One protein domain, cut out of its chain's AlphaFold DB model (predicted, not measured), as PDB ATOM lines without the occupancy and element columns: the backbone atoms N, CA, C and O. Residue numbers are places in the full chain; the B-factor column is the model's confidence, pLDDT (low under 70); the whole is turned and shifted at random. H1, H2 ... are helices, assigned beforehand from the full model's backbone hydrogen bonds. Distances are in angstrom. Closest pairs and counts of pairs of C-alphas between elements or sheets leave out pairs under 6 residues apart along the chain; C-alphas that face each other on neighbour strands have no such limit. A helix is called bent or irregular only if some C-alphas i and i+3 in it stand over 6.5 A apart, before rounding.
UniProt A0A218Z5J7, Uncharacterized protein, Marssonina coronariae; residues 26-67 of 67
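Overview. This is residues 26 to 67 of the 67 residues of an uncharacterized protein of Marssonina coronariae (UniProt A0A218Z5J7). Two helices, H1 and H2, run in opposite directions as the two sides of a flat, open U, with the link of residues 43 to 49 rounding its closed end. At the open end, the first and last printed residues come back toward each other across the gap between the helices. The printed part has 42 residues, with two named helices in the order H1, H2 and no named strand, and its class is all helix. It is loose, with a radius of gyration of the C-alphas of 11.7 A, and spans 34 by 20 by 7 A.

Arrangement. After residues 26 to 29 comes H1, residues 30 to 42. A short link of 7 residues leads from it to H2, residues 50 to 66. H1 and H2 are near each other: no pair of their C-alphas is within 8 A, but 5 pairs are within 10 A. Residues 28 to 33, of which 30 to 33 belong to H1, stand free, and so do residues 61 to 66 of H2. In H2 every O i to N i+4 pair is within hydrogen-bond range; in H1 7 of 9 are.

Along the chain. H1 begins at C-alpha 30, at (190.457, 233.095, 176.859), and measures 18.1 A from first to last C-alpha. It is irregular, but only just: C-alphas 32 and 35 are 6.52 A apart. H2 begins at C-alpha 50, at (181.876, 261.578, 182.929), and ends at C-alpha 66, at (187.374, 244.124, 166.088), 24.9 A away. Leu 67 follows it as the chain's last residue.

Size, cuts and confidence. The two C-alphas farthest apart are those of Pro 27 and Asp 49, at 34.4 A. The C-alphas of Tyr 26 and Leu 67, the first and last printed, are 7.2 A apart. The printed part has no cut. The mean pLDDT of the printed part of this predicted model is 93.3, and no printed residue is under 70.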
ATOM      1  N   TYR A  26     188.715 234.070 171.310       94.06
ATOM      2  CA  TYR A  26     189.918 234.803 170.937       94.06
ATOM      3  C   TYR A  26     191.033 233.841 170.475       94.06
ATOM      4  O   TYR A  26     191.307 232.873 171.188       94.06
ATOM      5  N   PRO A  27     191.757 234.115 169.366       94.06
ATOM      6  CA  PRO A  27     192.721 233.167 168.781       94.06
ATOM      7  C   PRO A  27     193.839 232.697 169.721       94.06
ATOM      8  O   PRO A  27     194.329 231.579 169.602       94.06
ATOM      9  N   LEU A  28     194.245 233.541 170.674       94.31
ATOM     10  CA  LEU A  28     195.272 233.215 171.675       94.31
ATOM     11  C   LEU A  28     194.692 232.577 172.953       94.31
ATOM     12  O   LEU A  28     195.414 232.333 173.918       94.31
ATOM     13  N   GLY A  29     193.385 232.315 172.965       94.75
ATOM     14  CA  GLY A  29     192.642 231.700 174.054       94.75
ATOM     15  C   GLY A  29     192.148 232.685 175.116       94.75
ATOM     16  O   GLY A  29     192.725 233.748 175.374       94.75
ATOM     17  N   PHE A  30     191.082 232.285 175.811       95.44
ATOM     18  CA  PHE A  30     190.457 233.095 176.859       95.44
ATOM     19  C   PHE A  30     191.400 233.406 178.033       95.44
ATOM     20  O   PHE A  30     191.366 234.505 178.589       95.44
ATOM     21  N   ALA A  31     192.281 232.465 178.395       95.56
ATOM     22  CA  ALA A  31     193.268 232.648 179.462       95.56
ATOM     23  C   ALA A  31     194.284 233.761 179.147       95.56
ATOM     24  O   ALA A  31     194.760 234.431 180.061       95.56
ATOM     25  N   TYR A  32     194.570 233.996 177.864       95.00
ATOM     26  CA  TYR A  32     195.404 235.104 177.407       95.00
ATOM     27  C   TYR A  32     194.625 236.424 177.374       95.00
ATOM     28  O   TYR A  32     195.123 237.471 177.798       95.00
ATOM     29  N   PHE A  33     193.384 236.380 176.889       95.69
ATOM     30  CA  PHE A  33     192.547 237.563 176.706       95.69
ATOM     31  C   PHE A  33     192.084 238.186 178.033       95.69
ATOM     32  O   PHE A  33     192.253 239.388 178.257       95.69
ATOM     33  N   ARG A  34     191.541 237.369 178.945       96.25
ATOM     34  CA  ARG A  34     190.932 237.815 180.209       96.25
ATOM     35  C   ARG A  34     191.827 238.745 181.048       96.25
ATOM     36  O   ARG A  34     191.342 239.813 181.425       96.25
ATOM     37  N   PRO A  35     193.095 238.410 181.367       97.19
ATOM     38  CA  PRO A  35     193.935 239.289 182.182       97.19
ATOM     39  C   PRO A  35     194.277 240.606 181.473       97.19
ATOM     40  O   PRO A  35     194.409 241.635 182.133       97.19
ATOM     41  N   ARG A  36     194.375 240.609 180.136       95.69
ATOM     42  CA  ARG A  36     194.641 241.825 179.348       95.69
ATOM     43  C   ARG A  36     193.444 242.766 179.351       95.69
ATOM     44  O   ARG A  36     193.619 243.955 179.608       95.69
ATOM     45  N   LEU A  37     192.244 242.221 179.148       96.00
ATOM     46  CA  LEU A  37     191.004 242.980 179.275       96.00
ATOM     47  C   LEU A  37     190.893 243.580 180.681       96.00
ATOM     48  O   LEU A  37     190.705 244.782 180.832       96.00
ATOM     49  N   HIS A  38     191.080 242.761 181.717       96.44
ATOM     50  CA  HIS A  38     190.991 243.220 183.101       96.44
ATOM     51  C   HIS A  38     191.988 244.344 183.416       96.44
ATOM     52  O   HIS A  38     191.606 245.359 184.000       96.44
ATOM     53  N   LYS A  39     193.242 244.209 182.968       97.00
ATOM     54  CA  LYS A  39     194.275 245.238 183.137       97.00
ATOM     55  C   LYS A  39     193.887 246.563 182.474       97.00
ATOM     56  O   LYS A  39     194.105 247.610 183.076       97.00
ATOM     57  N   ALA A  40     193.293 246.522 181.280       95.00
ATOM     58  CA  ALA A  40     192.843 247.722 180.573       95.00
ATOM     59  C   ALA A  40     191.706 248.456 181.305       95.00
ATOM     60  O   ALA A  40     191.662 249.684 181.296       95.00
ATOM     61  N   PHE A  41     190.802 247.730 181.970       95.12
ATOM     62  CA  PHE A  41     189.737 248.345 182.771       95.12
ATOM     63  C   PHE A  41     190.270 248.883 184.105       95.12
ATOM     64  O   PHE A  41     189.934 250.002 184.489       95.12
ATOM     65  N   ILE A  42     191.150 248.140 184.789       95.00
ATOM     66  CA  ILE A  42     191.759 248.595 186.050       95.00
ATOM     67  C   ILE A  42     192.592 249.863 185.859       95.00
ATOM     68  O   ILE A  42     192.538 250.741 186.717       95.00
ATOM     69  N   SER A  43     193.316 250.011 184.743       94.38
ATOM     70  CA  SER A  43     194.115 251.221 184.498       94.38
ATOM     71  C   SER A  43     193.278 252.502 184.389       94.38
ATOM     72  O   SER A  43     193.837 253.590 184.459       94.38
ATOM     73  N   HIS A  44     191.959 252.378 184.221       92.25
ATOM     74  CA  HIS A  44     191.008 253.487 184.136       92.25
ATOM     75  C   HIS A  44     190.029 253.522 185.328       92.25
ATOM     76  O   HIS A  44     189.078 254.296 185.322       92.25
ATOM     77  N   ALA A  45     190.240 252.706 186.370       90.12
ATOM     78  CA  ALA A  45     189.317 252.600 187.504       90.12
ATOM     79  C   ALA A  45     189.241 253.871 188.370       90.12
ATOM     80  O   ALA A  45     188.276 254.045 189.113       90.12
ATOM     81  N   SER A  46     190.246 254.747 188.284       90.06
ATOM     82  CA  SER A  46     190.282 256.038 188.975       90.06
ATOM     83  C   SER A  46     189.625 257.176 188.189       90.06
ATOM     84  O   SER A  46     189.630 258.305 188.674       90.06
ATOM     85  N   LEU A  47     189.093 256.925 186.984       90.50
ATOM     86  CA  LEU A  47     188.373 257.948 186.227       90.50
ATOM     87  C   LEU A  47     187.085 258.334 186.957       90.50
ATOM     88  O   LEU A  47     186.244 257.487 187.259       90.50
ATOM     89  N   THR A  48     186.930 259.629 187.214       88.00
ATOM     90  CA  THR A  48     185.737 260.204 187.852       88.00
ATOM     91  C   THR A  48     184.979 261.156 186.937       88.00
ATOM     92  O   THR A  48     183.816 261.446 187.208       88.00
ATOM     93  N   ASP A  49     185.628 261.647 185.880       91.75
ATOM     94  CA  ASP A  49     185.011 262.529 184.899       91.75
ATOM     95  C   ASP A  49     184.100 261.739 183.948       91.75
ATOM     96  O   ASP A  49     184.464 260.692 183.407       91.75
ATOM     97  N   GLU A  50     182.883 262.239 183.753       90.81
ATOM     98  CA  GLU A  50     181.876 261.578 182.929       90.81
ATOM     99  C   GLU A  50     182.274 261.524 181.444       90.81
ATOM    100  O   GLU A  50     182.003 260.518 180.778       90.81
ATOM    101  N   ALA A  51     182.925 262.561 180.912       92.19
ATOM    102  CA  ALA A  51     183.360 262.576 179.519       92.19
ATOM    103  C   ALA A  51     184.465 261.538 179.280       92.19
ATOM    104  O   ALA A  51     184.403 260.798 178.291       92.19
ATOM    105  N   ASP A  52     185.402 261.409 180.221       92.75
ATOM    106  CA  ASP A  52     186.460 260.398 180.165       92.75
ATOM    107  C   ASP A  52     185.892 258.974 180.230       92.75
ATOM    108  O   ASP A  52     186.271 258.112 179.429       92.75
ATOM    109  N   ILE A  53     184.926 258.722 181.124       93.12
ATOM    110  CA  ILE A  53     184.258 257.413 181.233       93.12
ATOM    111  C   ILE A  53     183.539 257.072 179.921       93.12
ATOM    112  O   ILE A  53     183.703 255.972 179.386       93.12
ATOM    113  N   ARG A  54     182.791 258.024 179.349       94.38
ATOM    114  CA  ARG A  54     182.109 257.843 178.056       94.38
ATOM    115  C   ARG A  54     183.093 257.581 176.920       94.38
ATOM    116  O   ARG A  54     182.804 256.784 176.026       94.38
ATOM    117  N   GLN A  55     184.262 258.218 176.934       95.12
ATOM    118  CA  GLN A  55     185.300 257.948 175.945       95.12
ATOM    119  C   GLN A  55     185.904 256.547 176.120       95.12
ATOM    120  O   GLN A  55     186.153 255.865 175.123       95.12
ATOM    121  N   GLY A  56     186.089 256.091 177.361       94.44
ATOM    122  CA  GLY A  56     186.487 254.719 177.677       94.44
ATOM    123  C   GLY A  56     185.498 253.682 177.137       94.44
ATOM    124  O   GLY A  56     185.909 252.738 176.461       94.44
ATOM    125  N   ILE A  57     184.197 253.907 177.347       94.38
ATOM    126  CA  ILE A  57     183.120 253.054 176.816       94.38
ATOM    127  C   ILE A  57     183.175 253.000 175.281       94.38
ATOM    128  O   ILE A  57     183.234 251.913 174.710       94.38
ATOM    129  N   LYS A  58     183.288 254.150 174.600       95.38
ATOM    130  CA  LYS A  58     183.413 254.197 173.127       95.38
ATOM    131  C   LYS A  58     184.618 253.412 172.601       95.38
ATOM    132  O   LYS A  58     184.525 252.759 171.563       95.38
ATOM    133  N   LYS A  59     185.762 253.477 173.294       94.12
ATOM    134  CA  LYS A  59     186.952 252.687 172.936       94.12
ATOM    135  C   LYS A  59     186.684 251.190 173.089       94.12
ATOM    136  O   LYS A  59     187.070 250.415 172.220       94.12
ATOM    137  N   ALA A  60     186.009 250.789 174.161       94.50
ATOM    138  CA  ALA A  60     185.642 249.399 174.394       94.50
ATOM    139  C   ALA A  60     184.660 248.871 173.325       94.50
ATOM    140  O   ALA A  60     184.864 247.769 172.816       94.50
ATOM    141  N   ASP A  61     183.690 249.681 172.891       93.81
ATOM    142  CA  ASP A  61     182.792 249.352 171.772       93.81
ATOM    143  C   ASP A  61     183.519 249.217 170.429       93.81
ATOM    144  O   ASP A  61     183.147 248.395 169.590       93.81
ATOM    145  N   PHE A  62     184.565 250.012 170.201       93.94
ATOM    146  CA  PHE A  62     185.404 249.864 169.015       93.94
ATOM    147  C   PHE A  62     186.159 248.529 169.031       93.94
ATOM    148  O   PHE A  62     186.136 247.803 168.042       93.94
ATOM    149  N   VAL A  63     186.764 248.171 170.169       91.00
ATOM    150  CA  VAL A  63     187.460 246.883 170.340       91.00
ATOM    151  C   VAL A  63     186.497 245.712 170.171       91.00
ATOM    152  O   VAL A  63     186.832 244.751 169.492       91.00
ATOM    153  N   LYS A  64     185.282 245.814 170.715       90.50
ATOM    154  CA  LYS A  64     184.216 244.816 170.554       90.50
ATOM    155  C   LYS A  64     183.917 244.489 169.088       90.50
ATOM    156  O   LYS A  64     183.622 243.344 168.787       90.50
ATOM    157  N   LYS A  65     183.981 245.472 168.185       89.62
ATOM    158  CA  LYS A  65     183.760 245.263 166.740       89.62
ATOM    159  C   LYS A  65     184.949 244.618 166.023       89.62
ATOM    160  O   LYS A  65     184.793 244.194 164.884       89.62
ATOM    161  N   ALA A  66     186.123 244.622 166.650       86.25
ATOM    162  CA  ALA A  66     187.374 244.124 166.088       86.25
ATOM    163  C   ALA A  66     187.832 242.784 166.699       86.25
ATOM    164  O   ALA A  66     188.871 242.269 166.286       86.25
ATOM    165  N   LEU A  67     187.105 242.267 167.698       84.44
ATOM    166  CA  LEU A  67     187.289 240.938 168.290       84.44
ATOM    167  C   LEU A  67     186.502 239.893 167.506       84.44
ATOM    168  O   LEU A  67     187.072 238.796 167.334       84.44
TER     169      LEU A  67